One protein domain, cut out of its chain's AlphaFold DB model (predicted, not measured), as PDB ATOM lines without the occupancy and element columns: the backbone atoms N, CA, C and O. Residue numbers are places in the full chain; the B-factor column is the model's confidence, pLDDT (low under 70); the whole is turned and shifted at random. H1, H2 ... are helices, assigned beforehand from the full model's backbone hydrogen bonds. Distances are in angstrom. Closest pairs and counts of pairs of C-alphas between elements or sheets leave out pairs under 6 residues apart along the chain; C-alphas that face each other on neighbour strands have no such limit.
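Overview. This is residues 40 to 130 of the 131 residues of an uncharacterized protein of Mycobacteroides abscessus subsp. abscessus (UniProt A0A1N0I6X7). A short helix, H2, forms the middle of a small helical body: the longest helix, H5, runs side by side with it, while H1 crosses it about perpendicularly and H4 packs on it at a steep tilt. The short H3 sits off to the side of H2, with Phe 76 near Leu 70, and is also near H4, and a long loop joins H4 to H5. The printed part has 91 residues, with five named helices in the order H1, H2, H3, H4, H5 and no named strand; its class is all helix, and the helix packing is mostly crossed, one of five touching pairs being at a shallow tilt. The whole is compact, with a radius of gyration of the C-alphas of 12.5 A, and rounded, with spans of 37 by 30 by 23 A.

Arrangement. H5, residues 110 to 128, touches H2, residues 61 to 72, at a shallow tilt of 11 degrees, and they run the same way. Their closest C-alphas are those of Ser 124 and Gly 72, 4.1 A apart. H4, residues 84 to 98, touches H2 at a steep tilt of 59 degrees, opposite ways, with the C-alphas of Ala 98 and Ala 68 closest, 4.3 A apart. H4 touches H5 with residue 98 alone, at a steep tilt of 53 degrees, opposite ways; the C-alphas of Ala 98 and Ala 121 are closest, 5.5 A apart. H1, residues 40 to 54, touches H2 with residues 45 to 49 alone, about perpendicular at 74 degrees; the C-alphas of Val 49 and Thr 63 are closest, 6.1 A apart. H1 and H4 only just touch, with 3 pairs of C-alphas within 8 A, the closest being those of Leu 53 and Val 90 at 6.3 A; they stand about perpendicular at 77 degrees. H3, residues 76 to 79, is close to H2 but not clearly touching, with the C-alphas of Phe 76 and Leu 70 closest, 6.4 A apart. H3 is also close to H4 but not clearly touching, with the C-alphas of Asp 77 and Lys 87 closest, 7.9 A apart. H1 and H5 are apart, as are H1 and H3, and H3 and H5. In H1, H2, H4 and H5 every O i to N i+4 pair is within hydrogen-bond range; H3 is too short for such a pair.

Along the chain. H5 measures 26.4 A from C-alpha 110 at (48.984, 29.511, -25.682) to C-alpha 128 at (34.333, 29.857, -47.641). H4 measures 20.9 A from first to last C-alpha, H1 20.6 A, H2 16.9 A and H3 5.2 A. H1 begins at C-alpha 40, (23.433, 35.385, -20.710).

Size, cuts and confidence. The two C-alphas farthest apart are those of Asp 83 and Gly 111, 37.2 A. The printed part has no cut. The link from H4 to H5, 11 residues, is long; H1 to H2 is short, and H2 to H3 and H3 to H4 are tight. The mean pLDDT of the printed part is 79.3, and it is under 70 at residues 104, 107 to 109, 118, 125 and 130.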
ATOM      1  N   GLU A  40      22.238  34.799 -21.332       87.31
ATOM      2  CA  GLU A  40      23.433  35.385 -20.710       87.31
ATOM      3  C   GLU A  40      24.702  35.004 -21.467       87.31
ATOM      4  O   GLU A  40      25.476  35.869 -21.879       87.31
ATOM      5  N   ARG A  41      24.870  33.707 -21.751       79.69
ATOM      6  CA  ARG A  41      26.011  33.200 -22.520       79.69
ATOM      7  C   ARG A  41      26.063  33.813 -23.919       79.69
ATOM      8  O   ARG A  41      27.133  34.198 -24.387       79.69
ATOM      9  N   ALA A  42      24.916  33.913 -24.588       83.12
ATOM     10  CA  ALA A  42      24.830  34.512 -25.915       83.12
ATOM     11  C   ALA A  42      25.129  36.020 -25.878       83.12
ATOM     12  O   ALA A  42      25.823  36.526 -26.756       83.12
ATOM     13  N   ASN A  43      24.659  36.732 -24.853       85.12
ATOM     14  CA  ASN A  43      24.897  38.160 -24.667       85.12
ATOM     15  C   ASN A  43      26.364  38.457 -24.355       85.12
ATOM     16  O   ASN A  43      26.920  39.356 -24.975       85.12
ATOM     17  N   ALA A  44      27.013  37.672 -23.493       85.31
ATOM     18  CA  ALA A  44      28.441  37.812 -23.209       85.31
ATOM     19  C   ALA A  44      29.295  37.605 -24.472       85.31
ATOM     20  O   ALA A  44      30.233  38.358 -24.732       85.31
ATOM     21  N   VAL A  45      28.935  36.622 -25.306       85.38
ATOM     22  CA  VAL A  45      29.585  36.414 -26.609       85.38
ATOM     23  C   VAL A  45      29.345  37.602 -27.538       85.38
ATOM     24  O   VAL A  45      30.302  38.087 -28.135       85.38
ATOM     25  N   ARG A  46      28.104  38.098 -27.653       85.88
ATOM     26  CA  ARG A  46      27.792  39.273 -28.486       85.88
ATOM     27  C   ARG A  46      28.585  40.494 -28.044       85.88
ATOM     28  O   ARG A  46      29.208  41.116 -28.890       85.88
ATOM     29  N   GLN A  47      28.615  40.787 -26.745       86.50
ATOM     30  CA  GLN A  47      29.401  41.886 -26.185       86.50
ATOM     31  C   GLN A  47      30.883  41.737 -26.530       86.50
ATOM     32  O   GLN A  47      31.457  42.648 -27.113       86.50
ATOM     33  N   GLY A  48      31.475  40.562 -26.293       86.44
ATOM     34  CA  GLY A  48      32.875  40.320 -26.639       86.44
ATOM     35  C   GLY A  48      33.164  40.463 -28.138       86.44
ATOM     36  O   GLY A  48      34.195  41.009 -28.515       86.44
ATOM     37  N   VAL A  49      32.257  40.007 -29.008       86.62
ATOM     38  CA  VAL A  49      32.379  40.199 -30.462       86.62
ATOM     39  C   VAL A  49      32.280  41.683 -30.826       86.62
ATOM     40  O   VAL A  49      33.100  42.164 -31.602       86.62
ATOM     41  N   THR A  50      31.328  42.420 -30.250       85.88
ATOM     42  CA  THR A  50      31.176  43.867 -30.454       85.88
ATOM     43  C   THR A  50      32.423  44.626 -29.999       85.88
ATOM     44  O   THR A  50      32.928  45.461 -30.744       85.88
ATOM     45  N   ASP A  51      32.980  44.301 -28.835       86.12
ATOM     46  CA  ASP A  51      34.181  44.955 -28.316       86.12
ATOM     47  C   ASP A  51      35.409  44.705 -29.189       86.12
ATOM     48  O   ASP A  51      36.193  45.617 -29.455       86.12
ATOM     49  N   VAL A  52      35.567  43.487 -29.702       87.44
ATOM     50  CA  VAL A  52      36.676  43.162 -30.604       87.44
ATOM     51  C   VAL A  52      36.509  43.835 -31.968       87.44
ATOM     52  O   VAL A  52      37.487  44.341 -32.522       87.44
ATOM     53  N   LEU A  53      35.294  43.836 -32.526       84.38
ATOM     54  CA  LEU A  53      35.039  44.348 -33.875       84.38
ATOM     55  C   LEU A  53      34.995  45.877 -33.947       84.38
ATOM     56  O   LEU A  53      35.461  46.436 -34.936       84.38
ATOM     57  N   PHE A  54      34.452  46.545 -32.927       83.88
ATOM     58  CA  PHE A  54      34.238  47.996 -32.951       83.88
ATOM     59  C   PHE A  54      35.164  48.765 -32.013       83.88
ATOM     60  O   PHE A  54      35.574  49.875 -32.343       83.88
ATOM     61  N   HIS A  55      35.520  48.187 -30.864       83.94
ATOM     62  CA  HIS A  55      36.386  48.840 -29.877       83.94
ATOM     63  C   HIS A  55      37.851  48.390 -29.970       83.94
ATOM     64  O   HIS A  55      38.672  48.831 -29.169       83.94
ATOM     65  N   TYR A  56      38.194  47.538 -30.946       80.94
ATOM     66  CA  TYR A  56      39.548  47.010 -31.155       80.94
ATOM     67  C   TYR A  56      40.153  46.354 -29.901       80.94
ATOM     68  O   TYR A  56      41.373  46.344 -29.714       80.94
ATOM     69  N   ALA A  57      39.304  45.797 -29.032       83.12
ATOM     70  CA  ALA A  57      39.752  45.101 -27.835       83.12
ATOM     71  C   ALA A  57      40.546  43.830 -28.203       83.12
ATOM     72  O   ALA A  57      40.238  43.180 -29.210       83.12
ATOM     73  N   PRO A  58      41.550  43.426 -27.399       80.25
ATOM     74  CA  PRO A  58      42.268  42.180 -27.638       80.25
ATOM     75  C   PRO A  58      41.297  40.992 -27.513       80.25
ATOM     76  O   PRO A  58      40.633  40.856 -26.480       80.25
ATOM     77  N   PRO A  59      41.182  40.121 -28.531       80.88
ATOM     78  CA  PRO A  59      40.182  39.070 -28.499       80.88
ATOM     79  C   PRO A  59      40.588  37.944 -27.548       80.88
ATOM     80  O   PRO A  59      41.716  37.449 -27.581       80.88
ATOM     81  N   SER A  60      39.633  37.470 -26.744       84.06
ATOM     82  CA  SER A  60      39.789  36.177 -26.078       84.06
ATOM     83  C   SER A  60      39.854  35.058 -27.132       84.06
ATOM     84  O   SER A  60      39.226  35.191 -28.190       84.06
ATOM     85  N   PRO A  61      40.529  33.924 -26.858       81.88
ATOM     86  CA  PRO A  61      40.604  32.823 -27.814       81.88
ATOM     87  C   PRO A  61      39.234  32.340 -28.310       81.88
ATOM     88  O   PRO A  61      39.044  32.119 -29.505       81.88
ATOM     89  N   GLY A  62      38.254  32.236 -27.408       81.25
ATOM     90  CA  GLY A  62      36.891  31.837 -27.762       81.25
ATOM     91  C   GLY A  62      36.198  32.848 -28.677       81.25
ATOM     92  O   GLY A  62      35.592  32.462 -29.673       81.25
ATOM     93  N   THR A  63      36.330  34.144 -28.382       87.31
ATOM     94  CA  THR A  63      35.752  35.222 -29.199       87.31
ATOM     95  C   THR A  63      36.369  35.257 -30.597       87.31
ATOM     96  O   THR A  63      35.643  35.357 -31.582       87.31
ATOM     97  N   ALA A  64      37.693  35.117 -30.700       85.00
ATOM     98  CA  ALA A  64      38.394  35.110 -31.980       85.00
ATOM     99  C   ALA A  64      37.972  33.936 -32.875       85.00
ATOM    100  O   ALA A  64      37.731  34.114 -34.068       85.00
ATOM    101  N   ALA A  65      37.820  32.745 -32.290       82.50
ATOM    102  CA  ALA A  65      37.347  31.566 -33.009       82.50
ATOM    103  C   ALA A  65      35.917  31.744 -33.541       82.50
ATOM    104  O   ALA A  65      35.628  31.380 -34.678       82.50
ATOM    105  N   ILE A  66      35.030  32.344 -32.740       84.62
ATOM    106  CA  ILE A  66      33.655  32.654 -33.154       84.62
ATOM    107  C   ILE A  66      33.656  33.646 -34.321       84.62
ATOM    108  O   ILE A  66      32.955  33.418 -35.305       84.62
ATOM    109  N   ILE A  67      34.465  34.707 -34.248       87.69
ATOM    110  CA  ILE A  67      34.601  35.696 -35.328       87.69
ATOM    111  C   ILE A  67      35.097  35.033 -36.619       87.69
ATOM    112  O   ILE A  67      34.531  35.283 -37.680       87.69
ATOM    113  N   ALA A  68      36.094  34.152 -36.533       84.38
ATOM    114  CA  ALA A  68      36.621  33.432 -37.690       84.38
ATOM    115  C   ALA A  68      35.561  32.535 -38.355       84.38
ATOM    116  O   ALA A  68      35.401  32.556 -39.572       84.38
ATOM    117  N   VAL A  69      34.773  31.790 -37.570       82.12
ATOM    118  CA  VAL A  69      33.688  30.955 -38.116       82.12
ATOM    119  C   VAL A  69      32.581  31.811 -38.740       82.12
ATOM    120  O   VAL A  69      32.097  31.486 -39.822       82.12
ATOM    121  N   LEU A  70      32.190  32.913 -38.087       84.06
ATOM    122  CA  LEU A  70      31.177  33.837 -38.610       84.06
ATOM    123  C   LEU A  70      31.611  34.494 -39.924       84.06
ATOM    124  O   LEU A  70      30.779  34.669 -40.815       84.06
ATOM    125  N   HIS A  71      32.902  34.803 -40.060       85.00
ATOM    126  CA  HIS A  71      33.487  35.285 -41.307       85.00
ATOM    127  C   HIS A  71      33.340  34.252 -42.430       85.00
ATOM    128  O   HIS A  71      32.837  34.581 -43.500       85.00
ATOM    129  N   GLY A  72      33.678  32.984 -42.171       80.56
ATOM    130  CA  GLY A  72      33.563  31.910 -43.165       80.56
ATOM    131  C   GLY A  72      32.143  31.674 -43.699       80.56
ATOM    132  O   GLY A  72      31.997  31.223 -44.830       80.56
ATOM    133  N   VAL A  73      31.099  31.993 -42.923       82.06
ATOM    134  CA  VAL A  73      29.687  31.850 -43.345       82.06
ATOM    135  C   VAL A  73      29.034  33.154 -43.807       82.06
ATOM    136  O   VAL A  73      27.827  33.161 -44.046       82.06
ATOM    137  N   ASN A  74      29.778  34.262 -43.888       77.00
ATOM    138  CA  ASN A  74      29.223  35.604 -44.115       77.00
ATOM    139  C   ASN A  74      28.067  35.950 -43.147       77.00
ATOM    140  O   ASN A  74      27.117  36.651 -43.493       77.00
ATOM    141  N   GLY A  75      28.132  35.447 -41.909       75.69
ATOM    142  CA  GLY A  75      27.015  35.477 -40.958       75.69
ATOM    143  C   GLY A  75      26.805  36.818 -40.258       75.69
ATOM    144  O   GLY A  75      25.827  36.978 -39.529       75.69
ATOM    145  N   PHE A  76      27.707  37.784 -40.451       79.69
ATOM    146  CA  PHE A  76      27.641  39.071 -39.761       79.69
ATOM    147  C   PHE A  76      26.432  39.906 -40.176       79.69
ATOM    148  O   PHE A  76      25.845  40.545 -39.313       79.69
ATOM    149  N   ASP A  77      25.996  39.834 -41.435       73.69
ATOM    150  CA  ASP A  77      24.831  40.588 -41.923       73.69
ATOM    151  C   ASP A  77      23.513  40.164 -41.252       73.69
ATOM    152  O   ASP A  77      22.593  40.967 -41.122       73.69
ATOM    153  N   ALA A  78      23.421  38.912 -40.791       72.81
ATOM    154  CA  ALA A  78      22.246  38.404 -40.082       72.81
ATOM    155  C   ALA A  78      22.213  38.815 -38.599       72.81
ATOM    156  O   ALA A  78      21.166  38.734 -37.960       72.81
ATOM    157  N   ILE A  79      23.358  39.214 -38.039       74.44
ATOM    158  CA  ILE A  79      23.533  39.471 -36.600       74.44
ATOM    159  C   ILE A  79      23.720  40.966 -36.326       74.44
ATOM    160  O   ILE A  79      23.272  41.471 -35.298       74.44
ATOM    161  N   LEU A  80      24.383  41.671 -37.238       75.38
ATOM    162  CA  LEU A  80      24.720  43.079 -37.142       75.38
ATOM    163  C   LEU A  80      24.022  43.812 -38.288       75.38
ATOM    164  O   LEU A  80      24.311  43.586 -39.462       75.38
ATOM    165  N   SER A  81      23.110  44.722 -37.957       78.00
ATOM    166  CA  SER A  81      22.585  45.676 -38.933       78.00
ATOM    167  C   SER A  81      23.669  46.714 -39.238       78.00
ATOM    168  O   SER A  81      23.752  47.742 -38.573       78.00
ATOM    169  N   LEU A  82      24.546  46.402 -40.194       77.31
ATOM    170  CA  LEU A  82      25.687  47.237 -40.584       77.31
ATOM    171  C   LEU A  82      25.355  48.119 -41.790       77.31
ATOM    172  O   LEU A  82      24.734  47.670 -42.758       77.31
ATOM    173  N   ASP A  83      25.851  49.353 -41.769       83.06
ATOM    174  CA  ASP A  83      25.940  50.201 -42.954       83.06
ATOM    175  C   ASP A  83      27.078  49.714 -43.890       83.06
ATOM    176  O   ASP A  83      27.939  48.938 -43.463       83.06
ATOM    177  N   PRO A  84      27.135  50.141 -45.167       81.75
ATOM    178  CA  PRO A  84      28.151  49.669 -46.114       81.75
ATOM    179  C   PRO A  84      29.604  49.880 -45.659       81.75
ATOM    180  O   PRO A  84      30.460  49.044 -45.958       81.75
ATOM    181  N   VAL A  85      29.891  50.963 -44.926       81.94
ATOM    182  CA  VAL A  85      31.241  51.248 -44.415       81.94
ATOM    183  C   VAL A  85      31.565  50.304 -43.259       81.94
ATOM    184  O   VAL A  85      32.620  49.661 -43.271       81.94
ATOM    185  N   GLY A  86      30.630  50.134 -42.318       82.50
ATOM    186  CA  GLY A  86      30.742  49.164 -41.229       82.50
ATOM    187  C   GLY A  86      30.932  47.730 -41.731       82.50
ATOM    188  O   GLY A  86      31.785  47.007 -41.217       82.50
ATOM    189  N   LYS A  87      30.229  47.327 -42.799       83.06
ATOM    190  CA  LYS A  87      30.413  46.009 -43.437       83.06
ATOM    191  C   LYS A  87      31.837  45.799 -43.935       83.06
ATOM    192  O   LYS A  87      32.437  44.759 -43.663       83.06
ATOM    193  N   GLN A  88      32.400  46.779 -44.640       84.38
ATOM    194  CA  GLN A  88      33.760  46.667 -45.167       84.38
ATOM    195  C   GLN A  88      34.800  46.607 -44.039       84.38
ATOM    196  O   GLN A  88      35.762  45.839 -44.123       84.38
ATOM    197  N   GLN A  89      34.602  47.387 -42.975       84.88
ATOM    198  CA  GLN A  89      35.474  47.382 -41.803       84.88
ATOM    199  C   GLN A  89      35.424  46.038 -41.063       84.88
ATOM    200  O   GLN A  89      36.474  45.442 -40.820       84.88
ATOM    201  N   VAL A  90      34.223  45.520 -40.776       86.94
ATOM    202  CA  VAL A  90      34.028  44.216 -40.119       86.94
ATOM    203  C   VAL A  90      34.608  43.087 -40.963       86.94
ATOM    204  O   VAL A  90      35.291  42.224 -40.417       86.94
ATOM    205  N   SER A  91      34.414  43.102 -42.285       85.06
ATOM    206  CA  SER A  91      34.990  42.098 -43.190       85.06
ATOM    207  C   SER A  91      36.521  42.072 -43.112       85.06
ATOM    208  O   SER A  91      37.106  41.016 -42.886       85.06
ATOM    209  N   ARG A  92      37.184  43.233 -43.193       85.12
ATOM    210  CA  ARG A  92      38.653  43.306 -43.092       85.12
ATOM    211  C   ARG A  92      39.160  42.815 -41.739       85.12
ATOM    212  O   ARG A  92      40.131  42.065 -41.682       85.12
ATOM    213  N   TRP A  93      38.509  43.236 -40.657       84.00
ATOM    214  CA  TRP A  93      38.966  42.913 -39.308       84.00
ATOM    215  C   TRP A  93      38.719  41.452 -38.934       84.00
ATOM    216  O   TRP A  93      39.582  40.797 -38.351       84.00
ATOM    217  N   SER A  94      37.575  40.903 -39.336       86.31
ATOM    218  CA  SER A  94      37.276  39.487 -39.130       86.31
ATOM    219  C   SER A  94      38.167  38.571 -39.973       86.31
ATOM    220  O   SER A  94      38.595  37.547 -39.446       86.31
ATOM    221  N   GLN A  95      38.554  38.969 -41.193       84.81
ATOM    222  CA  GLN A  95      39.590  38.272 -41.967       84.81
ATOM    223  C   GLN A  95      40.928  38.238 -41.211       84.81
ATOM    224  O   GLN A  95      41.495  37.167 -41.022       84.81
ATOM    225  N   THR A  96      41.398  39.378 -40.690       84.94
ATOM    226  CA  THR A  96      42.652  39.433 -39.906       84.94
ATOM    227  C   THR A  96      42.614  38.523 -38.671       84.94
ATOM    228  O   THR A  96      43.620  37.917 -38.298       84.94
ATOM    229  N   ILE A  97      41.454  38.401 -38.022       84.94
ATOM    230  CA  ILE A  97      41.266  37.488 -36.888       84.94
ATOM    231  C   ILE A  97      41.223  36.026 -37.356       84.94
ATOM    232  O   ILE A  97      41.803  35.160 -36.697       84.94
ATOM    233  N   ALA A  98      40.579  35.742 -38.489       82.75
ATOM    234  CA  ALA A  98      40.527  34.406 -39.080       82.75
ATOM    235  C   ALA A  98      41.916  33.888 -39.483       82.75
ATOM    236  O   ALA A  98      42.181  32.697 -39.333       82.75
ATOM    237  N   ASP A  99      42.828  34.782 -39.872       81.62
ATOM    238  CA  ASP A  99      44.225  34.452 -40.178       81.62
ATOM    239  C   ASP A  99      45.028  34.001 -38.933       81.62
ATOM    240  O   ASP A  99      46.156  33.521 -39.043       81.62
ATOM    241  N   GLY A 100      44.463  34.119 -37.723       74.88
ATOM    242  CA  GLY A 100      44.984  33.456 -36.522       74.88
ATOM    243  C   GLY A 100      46.120  34.186 -35.798       74.88
ATOM    244  O   GLY A 100      46.634  33.679 -34.798       74.88
ATOM    245  N   GLY A 101      46.490  35.397 -36.232       73.94
ATOM    246  CA  GLY A 101      47.593  36.175 -35.643       73.94
ATOM    247  C   GLY A 101      47.444  36.476 -34.140       73.94
ATOM    248  O   GLY A 101      48.435  36.694 -33.441       73.94
ATOM    249  N   TRP A 102      46.220  36.434 -33.610       76.44
ATOM    250  CA  TRP A 102      45.896  36.631 -32.190       76.44
ATOM    251  C   TRP A 102      46.395  35.495 -31.280       76.44
ATOM    252  O   TRP A 102      46.704  35.725 -30.109       76.44
ATOM    253  N   ALA A 103      46.536  34.274 -31.800       74.94
ATOM    254  CA  ALA A 103      46.903  33.113 -30.988       74.94
ATOM    255  C   ALA A 103      48.321  33.231 -30.411       74.94
ATOM    256  O   ALA A 103      48.576  32.851 -29.270       74.94
ATOM    257  N   ALA A 104      49.241  33.828 -31.176       69.81
ATOM    258  CA  ALA A 104      50.614  34.069 -30.740       69.81
ATOM    259  C   ALA A 104      50.728  35.153 -29.650       69.81
ATOM    260  O   ALA A 104      51.738  35.209 -28.945       69.81
ATOM    261  N   GLN A 105      49.706  36.001 -29.512       70.00
ATOM    262  CA  GLN A 105      49.668  37.130 -28.581       70.00
ATOM    263  C   GLN A 105      49.031  36.754 -27.233       70.00
ATOM    264  O   GLN A 105      49.106  37.522 -26.274       70.00
ATOM    265  N   THR A 106      48.442  35.557 -27.126       71.25
ATOM    266  CA  THR A 106      47.827  35.081 -25.882       71.25
ATOM    267  C   THR A 106      48.923  34.637 -24.902       71.25
ATOM    268  O   THR A 106      49.683  33.707 -25.187       71.25
ATOM    269  N   ARG A 107      49.039  35.332 -23.759       66.88
ATOM    270  CA  ARG A 107      50.053  35.051 -22.722       66.88
ATOM    271  C   ARG A 107      49.763  33.761 -21.952       66.88
ATOM    272  O   ARG A 107      50.668  32.948 -21.790       66.88
ATOM    273  N   ASP A 108      48.507  33.554 -21.569       61.97
ATOM    274  CA  ASP A 108      48.045  32.371 -20.839       61.97
ATOM    275  C   ASP A 108      47.363  31.385 -21.804       61.97
ATOM    276  O   ASP A 108      46.688  31.799 -22.741       61.97
ATOM    277  N   ASN A 109      47.513  30.070 -21.612       62.53
ATOM    278  CA  ASN A 109      46.871  29.048 -22.467       62.53
ATOM    279  C   ASN A 109      47.220  29.110 -23.972       62.53
ATOM    280  O   ASN A 109      46.390  28.815 -24.836       62.53
ATOM    281  N   ARG A 110      48.482  29.412 -24.298       71.31
ATOM    282  CA  ARG A 110      48.984  29.511 -25.682       71.31
ATOM    283  C   ARG A 110      48.744  28.250 -26.529       71.31
ATOM    284  O   ARG A 110      48.342  28.362 -27.679       71.31
ATOM    285  N   GLY A 111      48.950  27.053 -25.972       74.88
ATOM    286  CA  GLY A 111      48.743  25.781 -26.689       74.88
ATOM    287  C   GLY A 111      47.289  25.574 -27.145       74.88
ATOM    288  O   GLY A 111      47.039  25.452 -28.345       74.88
ATOM    289  N   PRO A 112      46.311  25.598 -26.219       78.12
ATOM    290  CA  PRO A 112      44.892  25.553 -26.566       78.12
ATOM    291  C   PRO A 112      44.449  26.673 -27.518       78.12
ATOM    292  O   PRO A 112      43.672  26.411 -28.434       78.12
ATOM    293  N   ALA A 113      44.963  27.897 -27.349       71.12
ATOM    294  CA  ALA A 113      44.648  29.025 -28.227       71.12
ATOM    295  C   ALA A 113      45.129  28.802 -29.671       71.12
ATOM    296  O   ALA A 113      44.385  29.080 -30.609       71.12
ATOM    297  N   VAL A 114      46.331  28.248 -29.862       72.56
ATOM    298  CA  VAL A 114      46.862  27.911 -31.195       72.56
ATOM    299  C   VAL A 114      46.029  26.819 -31.864       72.56
ATOM    300  O   VAL A 114      45.632  26.989 -33.015       72.56
ATOM    301  N   ASN A 115      45.696  25.737 -31.151       79.38
ATOM    302  CA  ASN A 115      44.827  24.689 -31.700       79.38
ATOM    303  C   ASN A 115      43.466  25.249 -32.118       79.38
ATOM    304  O   ASN A 115      42.954  24.911 -33.186       79.38
ATOM    305  N   LEU A 116      42.895  26.126 -31.293       75.88
ATOM    306  CA  LEU A 116      41.626  26.771 -31.586       75.88
ATOM    307  C   LEU A 116      41.718  27.686 -32.814       75.88
ATOM    308  O   LEU A 116      40.827  27.641 -33.657       75.88
ATOM    309  N   ALA A 117      42.795  28.461 -32.954       74.38
ATOM    310  CA  ALA A 117      43.017  29.322 -34.111       74.38
ATOM    311  C   ALA A 117      43.169  28.525 -35.407       74.38
ATOM    312  O   ALA A 117      42.487  28.817 -36.383       74.38
ATOM    313  N   VAL A 118      43.994  27.474 -35.397       69.06
ATOM    314  CA  VAL A 118      44.168  26.587 -36.557       69.06
ATOM    315  C   VAL A 118      42.843  25.920 -36.922       69.06
ATOM    316  O   VAL A 118      42.454  25.914 -38.086       69.06
ATOM    317  N   THR A 119      42.106  25.414 -35.932       76.44
ATOM    318  CA  THR A 119      40.797  24.786 -36.160       76.44
ATOM    319  C   THR A 119      39.803  25.781 -36.756       76.44
ATOM    320  O   THR A 119      39.126  25.467 -37.731       76.44
ATOM    321  N   ALA A 120      39.732  26.995 -36.207       74.12
ATOM    322  CA  ALA A 120      38.827  28.028 -36.690       74.12
ATOM    323  C   ALA A 120      39.189  28.493 -38.109       74.12
ATOM    324  O   ALA A 120      38.290  28.652 -38.931       74.12
ATOM    325  N   ALA A 121      40.480  28.633 -38.426       70.69
ATOM    326  CA  ALA A 121      40.955  28.977 -39.763       70.69
ATOM    327  C   ALA A 121      40.600  27.892 -40.792       70.69
ATOM    328  O   ALA A 121      40.060  28.199 -41.852       70.69
ATOM    329  N   VAL A 122      40.826  26.614 -40.460       76.31
ATOM    330  CA  VAL A 122      40.471  25.473 -41.324       76.31
ATOM    331  C   VAL A 122      38.963  25.418 -41.568       76.31
ATOM    332  O   VAL A 122      38.529  25.263 -42.707       76.31
ATOM    333  N   ILE A 123      38.156  25.583 -40.515       76.94
ATOM    334  CA  ILE A 123      36.692  25.609 -40.626       76.94
ATOM    335  C   ILE A 123      36.237  26.801 -41.475       76.94
ATOM    336  O   ILE A 123      35.423  26.622 -42.376       76.94
ATOM    337  N   SER A 124      36.776  27.998 -41.226       72.62
ATOM    338  CA  SER A 124      36.458  29.200 -42.002       72.62
ATOM    339  C   SER A 124      36.790  29.011 -43.481       72.62
ATOM    340  O   SER A 124      35.961  29.319 -44.330       72.62
ATOM    341  N   ALA A 125      37.967  28.465 -43.800       69.44
ATOM    342  CA  ALA A 125      38.380  28.199 -45.175       69.44
ATOM    343  C   ALA A 125      37.475  27.161 -45.858       69.44
ATOM    344  O   ALA A 125      37.060  27.357 -46.999       69.44
ATOM    345  N   ALA A 126      37.113  26.086 -45.151       74.31
ATOM    346  CA  ALA A 126      36.187  25.081 -45.662       74.31
ATOM    347  C   ALA A 126      34.798  25.676 -45.941       74.31
ATOM    348  O   ALA A 126      34.212  25.403 -46.985       74.31
ATOM    349  N   LEU A 127      34.283  26.522 -45.047       75.12
ATOM    350  CA  LEU A 127      32.995  27.199 -45.226       75.12
ATOM    351  C   LEU A 127      33.034  28.199 -46.383       75.12
ATOM    352  O   LEU A 127      32.110  28.214 -47.188       75.12
ATOM    353  N   HIS A 128      34.130  28.946 -46.519       73.56
ATOM    354  CA  HIS A 128      34.333  29.857 -47.641       73.56
ATOM    355  C   HIS A 128      34.382  29.117 -48.984       73.56
ATOM    356  O   HIS A 128      33.847  29.604 -49.968       73.56
ATOM    357  N   SER A 129      34.965  27.912 -49.030       70.12
ATOM    358  CA  SER A 129      34.997  27.081 -50.246       70.12
ATOM    359  C   SER A 129      33.643  26.472 -50.640       70.12
ATOM    360  O   SER A 129      33.512  25.916 -51.728       70.12
ATOM    361  N   LEU A 130      32.653  26.531 -49.743       64.62
ATOM    362  CA  LEU A 130      31.300  26.008 -49.945       64.62
ATOM    363  C   LEU A 130      30.281  27.101 -50.309       64.62
ATOM    364  O   LEU A 130      29.135  26.757 -50.611       64.62
TER     365      LEU A 130